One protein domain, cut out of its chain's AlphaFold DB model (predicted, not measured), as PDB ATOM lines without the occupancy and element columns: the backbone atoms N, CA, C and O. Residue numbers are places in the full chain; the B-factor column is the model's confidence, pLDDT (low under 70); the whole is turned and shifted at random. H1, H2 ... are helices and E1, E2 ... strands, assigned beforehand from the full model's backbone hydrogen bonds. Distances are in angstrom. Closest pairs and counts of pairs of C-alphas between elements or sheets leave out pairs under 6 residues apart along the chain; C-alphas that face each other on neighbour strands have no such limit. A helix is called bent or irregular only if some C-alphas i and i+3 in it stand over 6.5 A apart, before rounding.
ATOM      1  N   THR A  12     -33.283 -35.838  37.781       95.19
ATOM      2  CA  THR A  12     -32.156 -36.137  38.665       95.19
ATOM      3  C   THR A  12     -31.339 -34.865  38.868       95.19
ATOM      4  O   THR A  12     -30.968 -34.206  37.891       95.19
ATOM      5  N   ILE A  13     -31.069 -34.530  40.128       97.06
ATOM      6  CA  ILE A  13     -30.291 -33.362  40.546       97.06
ATOM      7  C   ILE A  13     -29.000 -33.866  41.194       97.06
ATOM      8  O   ILE A  13     -29.061 -34.390  42.308       97.06
ATOM      9  N   PRO A  14     -27.839 -33.751  40.530       97.31
ATOM     10  CA  PRO A  14     -26.584 -34.194  41.120       97.31
ATOM     11  C   PRO A  14     -26.126 -33.214  42.207       97.31
ATOM     12  O   PRO A  14     -26.335 -32.000  42.103       97.31
ATOM     13  N   ILE A  15     -25.450 -33.745  43.223       98.25
ATOM     14  CA  ILE A  15     -24.709 -32.967  44.213       98.25
ATOM     15  C   ILE A  15     -23.228 -33.039  43.861       98.25
ATOM     16  O   ILE A  15     -22.642 -34.120  43.824       98.25
ATOM     17  N   LEU A  16     -22.625 -31.886  43.589       98.00
ATOM     18  CA  LEU A  16     -21.265 -31.771  43.072       98.00
ATOM     19  C   LEU A  16     -20.365 -31.034  44.068       98.00
ATOM     20  O   LEU A  16     -20.743 -30.002  44.621       98.00
ATOM     21  N   ASN A  17     -19.135 -31.507  44.256       96.38
ATOM     22  CA  ASN A  17     -18.120 -30.705  44.943       96.38
ATOM     23  C   ASN A  17     -17.492 -29.656  44.004       96.38
ATOM     24  O   ASN A  17     -17.709 -29.676  42.793       96.38
ATOM     25  N   MET A  18     -16.657 -28.758  44.539       94.00
ATOM     26  CA  MET A  18     -15.962 -27.713  43.757       94.00
ATOM     27  C   MET A  18     -15.018 -28.260  42.666       94.00
ATOM     28  O   MET A  18     -14.693 -27.558  41.711       94.00
ATOM     29  N   ASN A  19     -14.598 -29.525  42.778       94.69
ATOM     30  CA  ASN A  19     -13.802 -30.216  41.761       94.69
ATOM     31  C   ASN A  19     -14.661 -30.848  40.655       94.69
ATOM     32  O   ASN A  19     -14.124 -31.333  39.663       94.69
ATOM     33  N   GLY A  20     -15.985 -30.819  40.807       94.19
ATOM     34  CA  GLY A  20     -16.939 -31.385  39.869       94.19
ATOM     35  C   GLY A  20     -17.143 -32.888  39.997       94.19
ATOM     36  O   GLY A  20     -17.704 -33.465  39.066       94.19
ATOM     37  N   ASN A  21     -16.722 -33.492  41.112       97.00
ATOM     38  CA  ASN A  21     -17.056 -34.874  41.442       97.00
ATOM     39  C   ASN A  21     -18.491 -34.919  41.968       97.00
ATOM     40  O   ASN A  21     -18.847 -34.123  42.844       97.00
ATOM     41  N   GLN A  22     -19.285 -35.859  41.462       97.75
ATOM     42  CA  GLN A  22     -20.606 -36.148  42.003       97.75
ATOM     43  C   GLN A  22     -20.465 -36.928  43.305       97.75
ATOM     44  O   GLN A  22     -19.778 -37.945  43.352       97.75
ATOM     45  N   LEU A  23     -21.081 -36.406  44.359       97.62
ATOM     46  CA  LEU A  23     -21.093 -37.012  45.686       97.62
ATOM     47  C   LEU A  23     -22.388 -37.777  45.940       97.62
ATOM     48  O   LEU A  23     -22.368 -38.786  46.634       97.62
ATOM     49  N   ASP A  24     -23.497 -37.279  45.395       97.75
ATOM     50  CA  ASP A  24     -24.833 -37.834  45.595       97.75
ATOM     51  C   ASP A  24     -25.776 -37.355  44.475       97.75
ATOM     52  O   ASP A  24     -25.388 -36.546  43.622       97.75
ATOM     53  N   GLU A  25     -27.018 -37.827  44.474       96.56
ATOM     54  CA  GLU A  25     -28.079 -37.373  43.585       96.56
ATOM     55  C   GLU A  25     -29.465 -37.406  44.232       96.56
ATOM     56  O   GLU A  25     -29.783 -38.235  45.080       96.56
ATOM     57  N   ILE A  26     -30.331 -36.496  43.793       97.12
ATOM     58  CA  ILE A  26     -31.724 -36.421  44.240       97.12
ATOM     59  C   ILE A  26     -32.626 -36.735  43.059       97.12
ATOM     60  O   ILE A  26     -32.495 -36.129  41.991       97.12
ATOM     61  N   LYS A  27     -33.584 -37.640  43.260       96.38
ATOM     62  CA  LYS A  27     -34.617 -37.948  42.274       96.38
ATOM     63  C   LYS A  27     -35.879 -37.129  42.544       96.38
ATOM     64  O   LYS A  27     -36.481 -37.252  43.605       96.38
ATOM     65  N   LEU A  28     -36.283 -36.311  41.578       96.38
ATOM     66  CA  LEU A  28     -37.556 -35.593  41.594       96.38
ATOM     67  C   LEU A  28     -38.697 -36.490  41.081       96.38
ATOM     68  O   LEU A  28     -38.461 -37.340  40.212       96.38
ATOM     69  N   PRO A  29     -39.941 -36.269  41.548       94.56
ATOM     70  CA  PRO A  29     -41.106 -37.039  41.107       94.56
ATOM     71  C   PRO A  29     -41.450 -36.808  39.627       94.56
ATOM     72  O   PRO A  29     -42.056 -37.663  38.987       94.56
ATOM     73  N   GLU A  30     -41.024 -35.687  39.043       94.00
ATOM     74  CA  GLU A  30     -41.233 -35.370  37.632       94.00
ATOM     75  C   GLU A  30     -40.010 -34.700  37.001       94.00
ATOM     76  O   GLU A  30     -39.101 -34.221  37.682       94.00
ATOM     77  N   LYS A  31     -39.978 -34.682  35.666       95.25
ATOM     78  CA  LYS A  31     -38.924 -33.988  34.924       95.25
ATOM     79  C   LYS A  31     -39.161 -32.486  34.950       95.25
ATOM     80  O   LYS A  31     -40.246 -32.010  34.610       95.25
ATOM     81  N   ILE A  32     -38.107 -31.757  35.272       95.00
ATOM     82  CA  ILE A  32     -38.048 -30.306  35.268       95.00
ATOM     83  C   ILE A  32     -37.145 -29.816  34.142       95.00
ATOM     84  O   ILE A  32     -36.208 -30.492  33.712       95.00
ATOM     85  N   THR A  33     -37.418 -28.600  33.703       93.44
ATOM     86  CA  THR A  33     -36.493 -27.782  32.930       93.44
ATOM     87  C   THR A  33     -35.929 -26.714  33.872       93.44
ATOM     88  O   THR A  33     -36.716 -25.955  34.450       93.44
ATOM     89  N   PRO A  34     -34.603 -26.643  34.085       88.12
ATOM     90  CA  PRO A  34     -33.984 -25.598  34.887       88.12
ATOM     91  C   PRO A  34     -34.331 -24.214  34.351       88.12
ATOM     92  O   PRO A  34     -34.251 -23.954  33.148       88.12
ATOM     93  N   THR A  35     -34.682 -23.307  35.253       83.19
ATOM     94  CA  THR A  35     -34.886 -21.905  34.905       83.19
ATOM     95  C   THR A  35     -33.519 -21.222  34.850       83.19
ATOM     96  O   THR A  35     -32.771 -21.283  35.831       83.19
ATOM     97  N   PRO A  36     -33.152 -20.560  33.738       73.56
ATOM     98  CA  PRO A  36     -31.862 -19.892  33.636       73.56
ATOM     99  C   PRO A  36     -31.616 -18.937  34.810       73.56
ATOM    100  O   PRO A  36     -32.472 -18.121  35.142       73.56
ATOM    101  N   ARG A  37     -30.421 -19.024  35.413       74.94
ATOM    102  CA  ARG A  37     -29.955 -18.163  36.521       74.94
ATOM    103  C   ARG A  37     -30.782 -18.231  37.814       74.94
ATOM    104  O   ARG A  37     -30.580 -17.402  38.692       74.94
ATOM    105  N   ARG A  38     -31.691 -19.198  37.964       83.44
ATOM    106  CA  ARG A  38     -32.459 -19.394  39.200       83.44
ATOM    107  C   ARG A  38     -32.187 -20.776  39.770       83.44
ATOM    108  O   ARG A  38     -32.036 -21.738  39.023       83.44
ATOM    109  N   ARG A  39     -32.188 -20.877  41.101       88.69
ATOM    110  CA  ARG A  39     -32.160 -22.147  41.847       88.69
ATOM    111  C   ARG A  39     -33.536 -22.821  41.791       88.69
ATOM    112  O   ARG A  39     -34.173 -23.032  42.820       88.69
ATOM    113  N   CYS A  40     -34.075 -23.001  40.588       91.56
ATOM    114  CA  CYS A  40     -35.439 -23.461  40.374       91.56
ATOM    115  C   CYS A  40     -35.574 -24.204  39.045       91.56
ATOM    116  O   CYS A  40     -35.116 -23.721  38.008       91.56
ATOM    117  N   GLY A  41     -36.285 -25.328  39.059       92.81
ATOM    118  CA  GLY A  41     -36.794 -25.983  37.854       92.81
ATOM    119  C   GLY A  41     -38.304 -25.861  37.735       92.81
ATOM    120  O   GLY A  41     -38.977 -25.705  38.748       92.81
ATOM    121  N   CYS A  42     -38.836 -25.937  36.518       94.44
ATOM    122  CA  CYS A  42     -40.276 -26.005  36.276       94.44
ATOM    123  C   CYS A  42     -40.612 -27.273  35.496       94.44
ATOM    124  O   CYS A  42     -39.928 -27.610  34.526       94.44
ATOM    125  N   SER A  43     -41.633 -27.995  35.934       94.69
ATOM    126  CA  SER A  43     -42.117 -29.186  35.253       94.69
ATOM    127  C   SER A  43     -43.150 -28.867  34.173       94.69
ATOM    128  O   SER A  43     -43.674 -27.757  34.080       94.69
ATOM    129  N   LYS A  44     -43.498 -29.872  33.361       91.62
ATOM    130  CA  LYS A  44     -44.594 -29.749  32.382       91.62
ATOM    131  C   LYS A  44     -45.963 -29.543  33.037       91.62
ATOM    132  O   LYS A  44     -46.851 -29.003  32.394       91.62
ATOM    133  N   SER A  45     -46.130 -29.967  34.291       91.25
ATOM    134  CA  SER A  45     -47.363 -29.780  35.065       91.25
ATOM    135  C   SER A  45     -47.441 -28.407  35.753       91.25
ATOM    136  O   SER A  45     -48.321 -28.187  36.583       91.25
ATOM    137  N   HIS A  46     -46.533 -27.482  35.407       92.75
ATOM    138  CA  HIS A  46     -46.406 -26.149  36.002       92.75
ATOM    139  C   HIS A  46     -46.094 -26.160  37.509       92.75
ATOM    140  O   HIS A  46     -46.426 -25.219  38.231       92.75
ATOM    141  N   THR A  47     -45.412 -27.206  37.982       95.56
ATOM    142  CA  THR A  47     -44.847 -27.258  39.333       95.56
ATOM    143  C   THR A  47     -43.426 -26.699  39.315       95.56
ATOM    144  O   THR A  47     -42.576 -27.135  38.533       95.56
ATOM    145  N   PHE A  48     -43.160 -25.736  40.191       95.06
ATOM    146  CA  PHE A  48     -41.842 -25.152  40.404       95.06
ATOM    147  C   PHE A  48     -41.137 -25.872  41.550       95.06
ATOM    148  O   PHE A  48     -41.735 -26.115  42.590       95.06
ATOM    149  N   TYR A  49     -39.855 -26.179  41.377       96.38
ATOM    150  CA  TYR A  49     -39.025 -26.848  42.375       96.38
ATOM    151  C   TYR A  49     -37.891 -25.916  42.805       96.38
ATOM    152  O   TYR A  49     -36.861 -25.845  42.127       96.38
ATOM    153  N   LYS A  50     -38.074 -25.183  43.914       95.25
ATOM    154  CA  LYS A  50     -37.050 -24.291  44.490       95.25
ATOM    155  C   LYS A  50     -35.967 -25.113  45.183       95.25
ATOM    156  O   LYS A  50     -36.283 -26.042  45.921       95.25
ATOM    157  N   GLY A  51     -34.705 -24.771  44.951       95.38
ATOM    158  CA  GLY A  51     -33.544 -25.508  45.457       95.38
ATOM    159  C   GLY A  51     -33.180 -26.740  44.625       95.38
ATOM    160  O   GLY A  51     -32.296 -27.494  45.019       95.38
ATOM    161  N   ALA A  52     -33.836 -26.964  43.479       96.00
ATOM    162  CA  ALA A  52     -33.573 -28.097  42.587       96.00
ATOM    163  C   ALA A  52     -32.405 -27.839  41.622       96.00
ATOM    164  O   ALA A  52     -32.510 -28.053  40.413       96.00
ATOM    165  N   GLY A  53     -31.290 -27.364  42.169       95.25
ATOM    166  CA  GLY A  53     -30.071 -27.093  41.431       95.25
ATOM    167  C   GLY A  53     -30.109 -25.824  40.580       95.25
ATOM    168  O   GLY A  53     -31.120 -25.134  40.433       95.25
ATOM    169  N   ILE A  54     -28.947 -25.511  40.018       95.00
ATOM    170  CA  ILE A  54     -28.725 -24.402  39.091       95.00
ATOM    171  C   ILE A  54     -27.652 -24.800  38.078       95.00
ATOM    172  O   ILE A  54     -26.797 -25.638  38.360       95.00
ATOM    173  N   VAL A  55     -27.683 -24.197  36.890       93.69
ATOM    174  CA  VAL A  55     -26.529 -24.222  35.982       93.69
ATOM    175  C   VAL A  55     -25.511 -23.211  36.498       93.69
ATOM    176  O   VAL A  55     -25.755 -22.006  36.407       93.69
ATOM    177  N   TYR A  56     -24.396 -23.690  37.045       94.00
ATOM    178  CA  TYR A  56     -23.424 -22.847  37.733       94.00
ATOM    179  C   TYR A  56     -22.738 -21.857  36.790       94.00
ATOM    180  O   TYR A  56     -22.241 -22.218  35.720       94.00
ATOM    181  N   ARG A  57     -22.706 -20.589  37.211       93.69
ATOM    182  CA  ARG A  57     -22.091 -19.475  36.468       93.69
ATOM    183  C   ARG A  57     -21.142 -18.617  37.303       93.69
ATOM    184  O   ARG A  57     -20.512 -17.726  36.741       93.69
ATOM    185  N   GLY A  58     -21.065 -18.875  38.602       94.44
ATOM    186  CA  GLY A  58     -20.341 -18.071  39.575       94.44
ATOM    187  C   GLY A  58     -21.170 -17.841  40.833       94.44
ATOM    188  O   GLY A  58     -22.377 -18.080  40.848       94.44
ATOM    189  N   ASN A  59     -20.504 -17.414  41.896       94.75
ATOM    190  CA  ASN A  59     -21.103 -17.150  43.201       94.75
ATOM    191  C   ASN A  59     -20.291 -16.074  43.939       94.75
ATOM    192  O   ASN A  59     -19.216 -15.678  43.483       94.75
ATOM    193  N   TYR A  60     -20.805 -15.593  45.071       95.00
ATOM    194  CA  TYR A  60     -20.099 -14.599  45.882       95.00
ATOM    195  C   TYR A  60     -19.289 -15.251  47.004       95.00
ATOM    196  O   TYR A  60     -19.701 -16.260  47.580       95.00
ATOM    197  N   THR A  61     -18.158 -14.634  47.344       94.38
ATOM    198  CA  THR A  61     -17.302 -14.982  48.487       94.38
ATOM    199  C   THR A  61     -16.650 -13.726  49.072       94.38
ATOM    200  O   THR A  61     -16.582 -12.688  48.414       94.38
ATOM    201  N   ASN A  62     -16.144 -13.825  50.302       93.69
ATOM    202  CA  ASN A  62     -15.319 -12.785  50.929       93.69
ATOM    203  C   ASN A  62     -13.827 -13.155  50.975       93.69
ATOM    204  O   ASN A  62     -13.000 -12.310  51.307       93.69
ATOM    205  N   THR A  63     -13.482 -14.393  50.612       92.81
ATOM    206  CA  THR A  63     -12.114 -14.923  50.581       92.81
ATOM    207  C   THR A  63     -11.820 -15.542  49.220       92.81
ATOM    208  O   THR A  63     -12.708 -16.140  48.611       92.81
ATOM    209  N   ILE A  64     -10.584 -15.394  48.742       93.12
ATOM    210  CA  ILE A  64     -10.117 -15.949  47.466       93.12
ATOM    211  C   ILE A  64      -9.260 -17.185  47.760       93.12
ATOM    212  O   ILE A  64      -8.439 -17.156  48.674       93.12
ATOM    213  N   GLU A  65      -9.449 -18.243  46.974       91.50
ATOM    214  CA  GLU A  65      -8.654 -19.476  47.001       91.50
ATOM    215  C   GLU A  65      -8.028 -19.732  45.618       91.50
ATOM    216  O   GLU A  65      -8.557 -19.280  44.600       91.50
ATOM    217  N   ASP A  66      -6.933 -20.495  45.559       90.69
ATOM    218  CA  ASP A  66      -6.155 -20.744  44.328       90.69
ATOM    219  C   ASP A  66      -6.952 -21.428  43.202       90.69
ATOM    220  O   ASP A  66      -6.603 -21.352  42.025       90.69
ATOM    221  N   ASN A  67      -8.035 -22.126  43.547       92.06
ATOM    222  CA  ASN A  67      -8.904 -22.832  42.604       92.06
ATOM    223  C   ASN A  67     -10.040 -21.952  42.040       92.06
ATOM    224  O   ASN A  67     -10.904 -22.469  41.321       92.06
ATOM    225  N   MET A  68     -10.057 -20.656  42.366       95.44
ATOM    226  CA  MET A  68     -11.068 -19.691  41.939       95.44
ATOM    227  C   MET A  68     -10.531 -18.753  40.853       95.44
ATOM    228  O   MET A  68      -9.384 -18.318  40.887       95.44
ATOM    229  N   ILE A  69     -11.400 -18.359  39.923       97.06
ATOM    230  CA  ILE A  69     -11.173 -17.202  39.050       97.06
ATOM    231  C   ILE A  69     -12.000 -16.039  39.588       97.06
ATOM    232  O   ILE A  69     -13.227 -16.135  39.663       97.06
ATOM    233  N   VAL A  70     -11.338 -14.936  39.941       97.19
ATOM    234  CA  VAL A  70     -12.008 -13.691  40.334       97.19
ATOM    235  C   VAL A  70     -12.479 -12.961  39.084       97.19
ATOM    236  O   VAL A  70     -11.683 -12.632  38.210       97.19
ATOM    237  N   ILE A  71     -13.782 -12.709  39.004       97.00
ATOM    238  CA  ILE A  71     -14.408 -12.017  37.874       97.00
ATOM    239  C   ILE A  71     -14.552 -10.524  38.173       97.00
ATOM    240  O   ILE A  71     -14.290  -9.692  37.309       97.00
ATOM    241  N   SER A  72     -14.973 -10.179  39.391       95.88
ATOM    242  CA  SER A  72     -15.100  -8.788  39.827       95.88
ATOM    243  C   SER A  72     -15.020  -8.656  41.346       95.88
ATOM    244  O   SER A  72     -15.221  -9.620  42.092       95.88
ATOM    245  N   GLN A  73     -14.755  -7.431  41.796       94.81
ATOM    246  CA  GLN A  73     -14.828  -7.027  43.194       94.81
ATOM    247  C   GLN A  73     -15.963  -6.013  43.372       94.81
ATOM    248  O   GLN A  73     -16.080  -5.066  42.596       94.81
ATOM    249  N   ASN A  74     -16.786  -6.210  44.399       88.75
ATOM    250  CA  ASN A  74     -17.886  -5.325  44.762       88.75
ATOM    251  C   ASN A  74     -17.506  -4.434  45.948       88.75
ATOM    252  O   ASN A  74     -16.700  -4.816  46.794       88.75
ATOM    253  N   ALA A  75     -18.188  -3.293  46.068       85.50
ATOM    254  CA  ALA A  75     -18.143  -2.444  47.260       85.50
ATOM    255  C   ALA A  75     -18.977  -2.994  48.441       85.50
ATOM    256  O   ALA A  75     -18.993  -2.408  49.517       85.50
ATOM    257  N   CYS A  76     -19.704  -4.100  48.247       86.06
ATOM    258  CA  CYS A  76     -20.477  -4.744  49.304       86.06
ATOM    259  C   CYS A  76     -19.548  -5.577  50.199       86.06
ATOM    260  O   CYS A  76     -19.071  -6.634  49.788       86.06
ATOM    261  N   GLU A  77     -19.334  -5.126  51.436       86.19
ATOM    262  CA  GLU A  77     -18.403  -5.746  52.396       86.19
ATOM    263  C   GLU A  77     -18.697  -7.214  52.705       86.19
ATOM    264  O   GLU A  77     -17.799  -8.001  52.998       86.19
ATOM    265  N   TYR A  78     -19.966  -7.603  52.623       90.56
ATOM    266  CA  TYR A  78     -20.389  -8.962  52.912       90.56
ATOM    267  C   TYR A  78     -20.570  -9.814  51.639       90.56
ATOM    268  O   TYR A  78     -20.980 -10.965  51.754       90.56
ATOM    269  N   GLN A  79     -20.256  -9.290  50.444       91.94
ATOM    270  CA  GLN A  79     -20.223 -10.007  49.153       91.94
ATOM    271  C   GLN A  79     -19.095  -9.467  48.263       91.94
ATOM    272  O   GLN A  79     -19.329  -8.966  47.156       91.94
ATOM    273  N   LYS A  80     -17.862  -9.540  48.768       93.31
ATOM    274  CA  LYS A  80     -16.729  -8.777  48.233       93.31
ATOM    275  C   LYS A  80     -16.288  -9.208  46.837       93.31
ATOM    276  O   LYS A  80     -15.975  -8.351  46.016       93.31
ATOM    277  N   TYR A  81     -16.261 -10.505  46.549       95.75
ATOM    278  CA  TYR A  81     -15.759 -11.037  45.282       95.75
ATOM    279  C   TYR A  81     -16.820 -11.868  44.575       95.75
ATOM    280  O   TYR A  81     -17.427 -12.753  45.181       95.75
ATOM    281  N   TYR A  82     -17.007 -11.617  43.279       96.25
ATOM    282  CA  TYR A  82     -17.705 -12.534  42.385       96.25
ATOM    283  C   TYR A  82     -16.677 -13.472  41.755       96.25
ATOM    284  O   TYR A  82     -15.753 -13.017  41.071       96.25
ATOM    285  N   ILE A  83     -16.822 -14.771  42.005       96.12
ATOM    286  CA  ILE A  83     -15.853 -15.789  41.596       96.12
ATOM    287  C   ILE A  83     -16.502 -16.888  40.765       96.12
ATOM    288  O   ILE A  83     -17.720 -17.076  40.782       96.12
ATOM    289  N   VAL A  84     -15.663 -17.642  40.059       97.00
ATOM    290  CA  VAL A  84     -16.037 -18.868  39.353       97.00
ATOM    291  C   VAL A  84     -15.076 -19.990  39.730       97.00
ATOM    292  O   VAL A  84     -13.864 -19.820  39.631       97.00
ATOM    293  N   TYR A  85     -15.614 -21.160  40.078       96.44
ATOM    294  CA  TYR A  85     -14.870 -22.422  40.115       96.44
ATOM    295  C   TYR A  85     -14.828 -23.062  38.712       96.44
ATOM    296  O   TYR A  85     -15.855 -23.566  38.238       96.44
ATOM    297  N   PRO A  86     -13.671 -23.107  38.025       96.19
ATOM    298  CA  PRO A  86     -13.614 -23.517  36.616       96.19
ATOM    299  C   PRO A  86     -14.071 -24.959  36.367       96.19
ATOM    300  O   PRO A  86     -14.732 -25.239  35.371       96.19
ATOM    301  N   LYS A  87     -13.783 -25.877  37.300       96.38
ATOM    302  CA  LYS A  87     -14.095 -27.318  37.184       96.38
ATOM    303  C   LYS A  87     -15.594 -27.647  37.189       96.38
ATOM    304  O   LYS A  87     -15.989 -28.767  36.835       96.38
ATOM    305  N   VAL A  88     -16.426 -26.698  37.610       95.75
ATOM    306  CA  VAL A  88     -17.886 -26.843  37.685       95.75
ATOM    307  C   VAL A  88     -18.641 -25.817  36.849       95.75
ATOM    308  O   VAL A  88     -19.869 -25.847  36.825       95.75
ATOM    309  N   TYR A  89     -17.941 -24.934  36.132       95.25
ATOM    310  CA  TYR A  89     -18.577 -23.947  35.264       95.25
ATOM    311  C   TYR A  89     -19.501 -24.626  34.241       95.25
ATOM    312  O   TYR A  89     -19.122 -25.605  33.601       95.25
ATOM    313  N   GLN A  90     -20.731 -24.120  34.126       92.56
ATOM    314  CA  GLN A  90     -21.817 -24.665  33.298       92.56
ATOM    315  C   GLN A  90     -22.313 -26.075  33.658       92.56
ATOM    316  O   GLN A  90     -23.204 -26.587  32.979       92.56
ATOM    317  N   LYS A  91     -21.831 -26.695  34.744       93.75
ATOM    318  CA  LYS A  91     -22.464 -27.911  35.270       93.75
ATOM    319  C   LYS A  91     -23.790 -27.559  35.940       93.75
ATOM    320  O   LYS A  91     -23.958 -26.466  36.480       93.75
ATOM    321  N   PHE A  92     -24.736 -28.490  35.893       94.62
ATOM    322  CA  PHE A  92     -26.019 -28.389  36.579       94.62
ATOM    323  C   PHE A  92     -25.992 -29.218  37.861       94.62
ATOM    324  O   PHE A  92     -25.518 -30.350  37.824       94.62
ATOM    325  N   GLY A  93     -26.513 -28.679  38.962       95.56
ATOM    326  CA  GLY A  93     -26.657 -29.415  40.217       95.56
ATOM    327  C   GLY A  93     -26.798 -28.513  41.435       95.56
ATOM    328  O   GLY A  93     -26.970 -27.298  41.310       95.56
ATOM    329  N   ILE A  94     -26.721 -29.132  42.611       97.50
ATOM    330  CA  ILE A  94     -26.467 -28.456  43.888       97.50
ATOM    331  C   ILE A  94     -24.976 -28.612  44.187       97.50
ATOM    332  O   ILE A  94     -24.428 -29.703  44.042       97.50
ATOM    333  N   PHE A  95     -24.304 -27.545  44.604       97.06
ATOM    334  CA  PHE A  95     -22.864 -27.565  44.836       97.06
ATOM    335  C   PHE A  95     -22.539 -27.465  46.320       97.06
ATOM    336  O   PHE A  95     -23.217 -26.776  47.069       97.06
ATOM    337  N   THR A  96     -21.474 -28.118  46.778       95.50
ATOM    338  CA  THR A  96     -21.152 -28.172  48.217       95.50
ATOM    339  C   THR A  96     -20.662 -26.849  48.816       95.50
ATOM    340  O   THR A  96     -20.499 -26.760  50.031       95.50
ATOM    341  N   PHE A  97     -20.402 -25.823  48.009       94.81
ATOM    342  CA  PHE A  97     -20.014 -24.488  48.472       94.81
ATOM    343  C   PHE A  97     -21.233 -23.560  48.586       94.81
ATOM    344  O   PHE A  97     -22.273 -23.801  47.975       94.81
ATOM    345  N   CYS A  98     -21.128 -22.515  49.407       94.00
ATOM    346  CA  CYS A  98     -22.224 -21.568  49.615       94.00
ATOM    347  C   CYS A  98     -22.453 -20.676  48.385       94.00
ATOM    348  O   CYS A  98     -21.501 -20.285  47.708       94.00
ATOM    349  N   HIS A  99     -23.711 -20.308  48.139       91.50
ATOM    350  CA  HIS A  99     -24.081 -19.334  47.104       91.50
ATOM    351  C   HIS A  99     -23.539 -17.927  47.413       91.50
ATOM    352  O   HIS A  99     -23.040 -17.203  46.549       91.50
ATOM    353  N   GLN A 100     -23.670 -17.533  48.675       92.00
ATOM    354  CA  GLN A 100     -23.243 -16.249  49.214       92.00
ATOM    355  C   GLN A 100     -22.603 -16.503  50.583       92.00
ATOM    356  O   GLN A 100     -23.059 -17.385  51.308       92.00
ATOM    357  N   PRO A 101     -21.588 -15.725  50.989       91.25
ATOM    358  CA  PRO A 101     -20.847 -15.969  52.232       91.25
ATOM    359  C   PRO A 101     -21.670 -15.664  53.499       91.25
ATOM    360  O   PRO A 101     -21.283 -16.034  54.609       91.25
ATOM    361  N   ILE A 102     -22.802 -14.975  53.338       92.88
ATOM    362  CA  ILE A 102     -23.703 -14.572  54.423       92.88
ATOM    363  C   ILE A 102     -24.743 -15.632  54.792       92.88
ATOM    364  O   ILE A 102     -25.287 -15.551  55.891       92.88
ATOM    365  N   PHE A 103     -24.991 -16.609  53.914       92.00
ATOM    366  CA  PHE A 103     -26.029 -17.628  54.089       92.00
ATOM    367  C   PHE A 103     -25.438 -19.039  54.117       92.00
ATOM    368  O   PHE A 103     -24.414 -19.316  53.487       92.00
ATOM    369  N   SER A 104     -26.102 -19.946  54.836       92.56
ATOM    370  CA  SER A 104     -25.745 -21.373  54.847       92.56
ATOM    371  C   SER A 104     -26.181 -22.119  53.579       92.56
ATOM    372  O   SER A 104     -25.734 -23.244  53.339       92.56
ATOM    373  N   ASP A 105     -27.020 -21.487  52.759       93.06
ATOM    374  CA  ASP A 105     -27.516 -22.005  51.491       93.06
ATOM    375  C   ASP A 105     -26.379 -22.354  50.522       93.06
ATOM    376  O   ASP A 105     -25.570 -21.516  50.098       93.06
ATOM    377  N   ARG A 106     -26.354 -23.628  50.133       95.31
ATOM    378  CA  ARG A 106     -25.493 -24.149  49.076       95.31
ATOM    379  C   ARG A 106     -25.882 -23.584  47.715       95.31
ATOM    380  O   ARG A 106     -27.056 -23.352  47.432       95.31
ATOM    381  N   GLU A 107     -24.899 -23.400  46.842       95.75
ATOM    382  CA  GLU A 107     -25.153 -22.981  45.464       95.75
ATOM    383  C   GLU A 107     -26.071 -23.994  44.764       95.75
ATOM    384  O   GLU A 107     -25.853 -25.202  44.825       95.75
ATOM    385  N   GLY A 108     -27.144 -23.510  44.139       94.38
ATOM    386  CA  GLY A 108     -28.186 -24.367  43.560       94.38
ATOM    387  C   GLY A 108     -29.191 -24.960  44.555       94.38
ATOM    388  O   GLY A 108     -30.235 -25.431  44.115       94.38
ATOM    389  N   GLY A 109     -28.927 -24.910  45.862       94.88
ATOM    390  CA  GLY A 109     -29.786 -25.464  46.911       94.88
ATOM    391  C   GLY A 109     -30.613 -24.415  47.660       94.88
ATOM    392  O   GLY A 109     -30.452 -23.211  47.470       94.88
ATOM    393  N   CYS A 110     -31.501 -24.902  48.526       94.88
ATOM    394  CA  CYS A 110     -32.251 -24.100  49.492       94.88
ATOM    395  C   CYS A 110     -31.964 -24.623  50.902       94.88
ATOM    396  O   CYS A 110     -32.255 -25.783  51.207       94.88
ATOM    397  N   GLY A 111     -31.351 -23.778  51.725       91.31
ATOM    398  CA  GLY A 111     -30.845 -24.098  53.055       91.31
ATOM    399  C   GLY A 111     -31.748 -23.594  54.176       91.31
ATOM    400  O   GLY A 111     -32.978 -23.598  54.075       91.31
ATOM    401  N   THR A 112     -31.126 -23.181  55.283       88.44
ATOM    402  CA  THR A 112     -31.823 -22.738  56.500       88.44
ATOM    403  C   THR A 112     -32.726 -21.546  56.233       88.44
ATOM    404  O   THR A 112     -33.853 -21.514  56.729       88.44
ATOM    405  N   LYS A 113     -32.254 -20.605  55.414       86.25
ATOM    406  CA  LYS A 113     -32.973 -19.383  55.073       86.25
ATOM    407  C   LYS A 113     -34.339 -19.677  54.447       86.25
ATOM    408  O   LYS A 113     -35.346 -19.093  54.838       86.25
ATOM    409  N   GLU A 114     -34.406 -20.665  53.557       90.75
ATOM    410  CA  GLU A 114     -35.636 -21.020  52.844       90.75
ATOM    411  C   GLU A 114     -36.705 -21.683  53.731       90.75
ATOM    412  O   GLU A 114     -37.866 -21.781  53.348       90.75
ATOM    413  N   ARG A 115     -36.363 -22.130  54.946       87.44
ATOM    414  CA  ARG A 115     -37.333 -22.790  55.844       87.44
ATOM    415  C   ARG A 115     -38.521 -21.895  56.194       87.44
ATOM    416  O   ARG A 115     -39.614 -22.408  56.433       87.44
ATOM    417  N   ASN A 116     -38.311 -20.580  56.202       91.44
ATOM    418  CA  ASN A 116     -39.346 -19.597  56.497       91.44
ATOM    419  C   ASN A 116     -40.458 -19.557  55.430       91.44
ATOM    420  O   ASN A 116     -41.575 -19.137  55.729       91.44
ATOM    421  N   LEU A 117     -40.205 -20.081  54.223       93.12
ATOM    422  CA  LEU A 117     -41.176 -20.165  53.127       93.12
ATOM    423  C   LEU A 117     -42.518 -20.756  53.575       93.12
ATOM    424  O   LEU A 117     -43.569 -20.216  53.247       93.12
ATOM    425  N   LEU A 118     -42.492 -21.847  54.347       92.50
ATOM    426  CA  LEU A 118     -43.706 -22.554  54.772       92.50
ATOM    427  C   LEU A 118     -44.533 -21.752  55.780       92.50
ATOM    428  O   LEU A 118     -45.759 -21.836  55.776       92.50
ATOM    429  N   ALA A 119     -43.868 -21.015  56.671       92.81
ATOM    430  CA  ALA A 119     -44.541 -20.177  57.653       92.81
ATOM    431  C   ALA A 119     -45.121 -18.934  56.971       92.81
ATOM    432  O   ALA A 119     -46.309 -18.652  57.118       92.81
ATOM    433  N   MET A 120     -44.312 -18.248  56.162       93.88
ATOM    434  CA  MET A 120     -44.740 -17.055  55.436       93.88
ATOM    435  C   MET A 120     -45.834 -17.354  54.413       93.88
ATOM    436  O   MET A 120     -46.753 -16.562  54.289       93.88
ATOM    437  N   GLN A 121     -45.827 -18.507  53.738       93.06
ATOM    438  CA  GLN A 121     -46.904 -18.863  52.801       93.06
ATOM    439  C   GLN A 121     -48.278 -18.960  53.477       93.06
ATOM    440  O   GLN A 121     -49.284 -18.672  52.836       93.06
ATOM    441  N   LYS A 122     -48.327 -19.327  54.763       91.88
ATOM    442  CA  LYS A 122     -49.580 -19.388  55.527       91.88
ATOM    443  C   LYS A 122     -50.034 -18.025  56.039       91.88
ATOM    444  O   LYS A 122     -51.230 -17.814  56.179       91.88
ATOM    445  N   LYS A 123     -49.083 -17.150  56.371       94.81
ATOM    446  CA  LYS A 123     -49.356 -15.847  56.991       94.81
ATOM    447  C   LYS A 123     -49.525 -14.713  55.982       94.81
ATOM    448  O   LYS A 123     -50.272 -13.783  56.234       94.81
ATOM    449  N   PHE A 124     -48.803 -14.771  54.867       96.31
ATOM    450  CA  PHE A 124     -48.720 -13.692  53.894       96.31
ATOM    451  C   PHE A 124     -49.824 -13.851  52.841       96.31
ATOM    452  O   PHE A 124     -49.681 -14.611  51.880       96.31
ATOM    453  N   GLU A 125     -50.933 -13.136  53.016       95.38
ATOM    454  CA  GLU A 125     -52.137 -13.240  52.184       95.38
ATOM    455  C   GLU A 125     -51.848 -12.982  50.698       95.38
ATOM    456  O   GLU A 125     -52.242 -13.759  49.818       95.38
ATOM    457  N   LEU A 126     -51.055 -11.943  50.420       95.31
ATOM    458  CA  LEU A 126     -50.629 -11.569  49.070       95.31
ATOM    459  C   LEU A 126     -49.508 -12.470  48.521       95.31
ATOM    460  O   LEU A 126     -48.716 -12.067  47.670       95.31
ATOM    461  N   SER A 127     -49.420 -13.722  48.978       95.12
ATOM    462  CA  SER A 127     -48.505 -14.703  48.411       95.12
ATOM    463  C   SER A 127     -48.932 -15.082  46.995       95.12
ATOM    464  O   SER A 127     -50.098 -15.398  46.731       95.12
ATOM    465  N   ALA A 128     -47.966 -15.123  46.079       94.81
ATOM    466  CA  ALA A 128     -48.149 -15.668  44.742       94.81
ATOM    467  C   ALA A 128     -48.138 -17.205  44.714       94.81
ATOM    468  O   ALA A 128     -48.485 -17.807  43.698       94.81
ATOM    469  N   ILE A 129     -47.724 -17.851  45.807       94.75
ATOM    470  CA  ILE A 129     -47.712 -19.306  45.929       94.75
ATOM    471  C   ILE A 129     -49.136 -19.767  46.232       94.75
ATOM    472  O   ILE A 129     -49.718 -19.421  47.257       94.75
ATOM    473  N   LYS A 130     -49.701 -20.553  45.317       94.56
ATOM    474  CA  LYS A 130     -51.028 -21.151  45.474       94.56
ATOM    475  C   LYS A 130     -50.991 -22.274  46.505       94.56
ATOM    476  O   LYS A 130     -51.834 -22.322  47.390       94.56
ATOM    477  N   GLU A 131     -50.016 -23.167  46.369       94.88
ATOM    478  CA  GLU A 131     -49.856 -24.336  47.229       94.88
ATOM    479  C   GLU A 131     -48.407 -24.829  47.212       94.88
ATOM    480  O   GLU A 131     -47.709 -24.703  46.201       94.88
ATOM    481  N   ILE A 132     -47.980 -25.418  48.330       95.25
ATOM    482  CA  ILE A 132     -46.765 -26.231  48.416       95.25
ATOM    483  C   ILE A 132     -47.174 -27.672  48.113       95.25
ATOM    484  O   ILE A 132     -47.974 -28.250  48.844       95.25
ATOM    485  N   THR A 133     -46.653 -28.236  47.028       95.88
ATOM    486  CA  THR A 133     -47.006 -29.581  46.557       95.88
ATOM    487  C   THR A 133     -46.086 -30.657  47.112       95.88
ATOM    488  O   THR A 133     -46.505 -31.804  47.223       95.88
ATOM    489  N   ASP A 134     -44.833 -30.314  47.424       94.94
ATOM    490  CA  ASP A 134     -43.847 -31.285  47.899       94.94
ATOM    491  C   ASP A 134     -42.732 -30.623  48.723       94.94
ATOM    492  O   ASP A 134     -42.406 -29.445  48.547       94.94
ATOM    493  N   ILE A 135     -42.122 -31.404  49.612       96.31
ATOM    494  CA  ILE A 135     -40.939 -31.040  50.389       96.31
ATOM    495  C   ILE A 135     -39.973 -32.225  50.344       96.31
ATOM    496  O   ILE A 135     -40.047 -33.156  51.150       96.31
ATOM    497  N   ILE A 136     -39.022 -32.162  49.418       96.69
ATOM    498  CA  ILE A 136     -38.095 -33.255  49.135       96.69
ATOM    499  C   ILE A 136     -36.824 -33.059  49.963       96.69
ATOM    500  O   ILE A 136     -36.229 -31.975  49.994       96.69
ATOM    501  N   LYS A 137     -36.400 -34.121  50.655       95.31
ATOM    502  CA  LYS A 137     -35.158 -34.124  51.437       95.31
ATOM    503  C   LYS A 137     -33.947 -34.090  50.508       95.31
ATOM    504  O   LYS A 137     -33.903 -34.794  49.505       95.31
ATOM    505  N   VAL A 138     -32.952 -33.302  50.893       95.88
ATOM    506  CA  VAL A 138     -31.643 -33.239  50.242       95.88
ATOM    507  C   VAL A 138     -30.631 -33.892  51.189       95.88
ATOM    508  O   VAL A 138     -30.689 -33.606  52.386       95.88
ATOM    509  N   PRO A 139     -29.693 -34.730  50.712       94.94
ATOM    510  CA  PRO A 139     -28.632 -35.318  51.538       94.94
ATOM    511  C   PRO A 139     -27.518 -34.295  51.849       94.94
ATOM    512  O   PRO A 139     -26.325 -34.557  51.750       94.94
ATOM    513  N   ILE A 140     -27.926 -33.081  52.218       94.19
ATOM    514  CA  ILE A 140     -27.095 -31.988  52.712       94.19
ATOM    515  C   ILE A 140     -27.839 -31.441  53.921       94.19
ATOM    516  O   ILE A 140     -29.022 -31.105  53.820       94.19
ATOM    517  N   ASP A 141     -27.155 -31.356  55.061       91.31
ATOM    518  CA  ASP A 141     -27.807 -30.966  56.305       91.31
ATOM    519  C   ASP A 141     -28.559 -29.636  56.165       91.31
ATOM    520  O   ASP A 141     -28.102 -28.670  55.545       91.31
ATOM    521  N   GLY A 142     -29.775 -29.634  56.697       91.00
ATOM    522  CA  GLY A 142     -30.677 -28.500  56.683       91.00
ATOM    523  C   GLY A 142     -31.244 -28.059  55.333       91.00
ATOM    524  O   GLY A 142     -32.008 -27.092  55.344       91.00
ATOM    525  N   HIS A 143     -30.931 -28.748  54.229       95.62
ATOM    526  CA  HIS A 143     -31.397 -28.401  52.887       95.62
ATOM    527  C   HIS A 143     -32.636 -29.189  52.463       95.62
ATOM    528  O   HIS A 143     -32.829 -30.355  52.822       95.62
ATOM    529  N   LYS A 144     -33.492 -28.536  51.675       96.62
ATOM    530  CA  LYS A 144     -34.723 -29.112  51.123       96.62
ATOM    531  C   LYS A 144     -34.981 -28.565  49.722       96.62
ATOM    532  O   LYS A 144     -34.556 -27.458  49.403       96.62
ATOM    533  N   ILE A 145     -35.713 -29.326  48.915       97.06
ATOM    534  CA  ILE A 145     -36.319 -28.838  47.673       97.06
ATOM    535  C   ILE A 145     -37.809 -28.637  47.932       97.06
ATOM    536  O   ILE A 145     -38.477 -29.542  48.432       97.06
ATOM    537  N   TYR A 146     -38.327 -27.463  47.582       96.44
ATOM    538  CA  TYR A 146     -39.736 -27.121  47.761       96.44
ATOM    539  C   TYR A 146     -40.439 -27.146  46.407       96.44
ATOM    540  O   TYR A 146     -40.127 -26.334  45.534       96.44
ATOM    541  N   GLY A 147     -41.366 -28.088  46.238       96.06
ATOM    542  CA  GLY A 147     -42.298 -28.130  45.115       96.06
ATOM    543  C   GLY A 147     -43.481 -27.211  45.399       96.06
ATOM    544  O   GLY A 147     -44.078 -27.299  46.470       96.06
ATOM    545  N   TYR A 148     -43.824 -26.314  44.479       95.56
ATOM    546  CA  TYR A 148     -44.939 -25.389  44.654       95.56
ATOM    547  C   TYR A 148     -45.571 -24.978  43.325       95.56
ATOM    548  O   TYR A 148     -44.935 -25.001  42.269       95.56
ATOM    549  N   ARG A 149     -46.837 -24.560  43.380       95.25
ATOM    550  CA  ARG A 149     -47.548 -23.965  42.240       95.25
ATOM    551  C   ARG A 149     -47.828 -22.495  42.486       95.25
ATOM    552  O   ARG A 149     -48.044 -22.067  43.619       95.25
ATOM    553  N   LEU A 150     -47.837 -21.726  41.407       93.81
ATOM    554  CA  LEU A 150     -48.146 -20.301  41.439       93.81
ATOM    555  C   LEU A 150     -49.630 -20.053  41.163       93.81
ATOM    556  O   LEU A 150     -50.285 -20.828  40.465       93.81
ATOM    557  N   LYS A 151     -50.151 -18.956  41.710       92.88
ATOM    558  CA  LYS A 151     -51.436 -18.385  41.307       92.88
ATOM    559  C   LYS A 151     -51.289 -17.775  39.908       92.88
ATOM    560  O   LYS A 151     -50.259 -17.179  39.590       92.88
TER     561      LYS A 151
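What this domain is: This is residues 12 to 151 of the 320 residues of an uncharacterized protein of Sporofaciens musculi (UniProt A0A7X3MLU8). A seven-stranded sheet, curled like part of a barrel, folds back on itself into two leaves, E8 E1 E2 E3 and E10 E9; helix H1 is on it near E9. A separate small sheet of three strands, E5 E7 E6, makes a lobe toward the other end of the longest axis. The printed part has 140 residues with ten named strands and one named helix, along the chain E1 to E8, H1, E9, E10; the class is mostly strand, though under half of the residues are in named elements. The large sheet, order E8 E1 E2 E3 E4 E10 E9, is mixed, and the small one is antiparallel. The whole is compact, with a radius of gyration of the C-alphas of 15.5 A and spans of 44 by 31 by 26 A.

Where its parts are: Find C-alpha 12 at (-32.156, -36.137, 38.665), where E1, residues 12 to 16, begins. In the large sheet look next for E2, residues 22 to 34, 18.5 A long, E3, residues 40 to 43, E4, residues 48 to 50, and E8, residues 92 to 95. E9, residues 129 to 137, is 20.2 A long, and E10, residues 144 to 150, is 18.8 A long and ends at C-alpha 150, (-48.146, -20.301, 41.439). The small sheet holds E5, residues 59 to 61, E6, residues 69 to 73, and E7, residues 81 to 84. H1, residues 113 to 123, runs 16.9 A from C-alpha 113 at (-32.973, -19.383, 55.073).

How they stand to each other: Start at the folded sheet, one sheet bent back so that E8 E1 E2 E3 face E10 E9, with E4 as the hinge. E1 to E4 form a meander, each strand the antiparallel neighbour of the one before; see N 13 and O 26 at 2.8 A, N 33 and O 42 at 2.8 A, and N 49 and O 41 at 2.8 A. E2 bends by 115 degrees at residue 30, pairing with E1 over residues 22 to 27 and with E3 over 32 to 34. E8 is parallel to E1, with N 94 and O 14 at 2.9 A. E10 is antiparallel to E4, with N 48 and O 148 at 2.8 A, and forms a hairpin with E9, with N 136 and O 145 at 2.9 A. H1 is on this sheet at a height of 9.6 A, over E9 and slantwise at 37 degrees on the local plane; the closest C-alphas are those of Gln 121 and Ile 129, 6.9 A. H1 is irregular, only just, with C-alphas 113 and 116 6.53 A apart; 3 of its 7 O i to N i+4 pairs and 4 of its 8 O i to N i+3 pairs are within hydrogen-bond range. In the small sheet E7 is antiparallel to E5, with N 61 and O 81 at 3.0 A, and to E6, with N 71 and O 82 at 2.9 A; E5, E6 and E7 are apart from H1.

The domain as a whole: The C-alphas farthest apart are those of Asp 66 and Glu 125, 47.2 A. The printed part has no cut, and its one long link is residues 96 to 112. The mean pLDDT of the printed part is 93.7, and no printed residue is under 70.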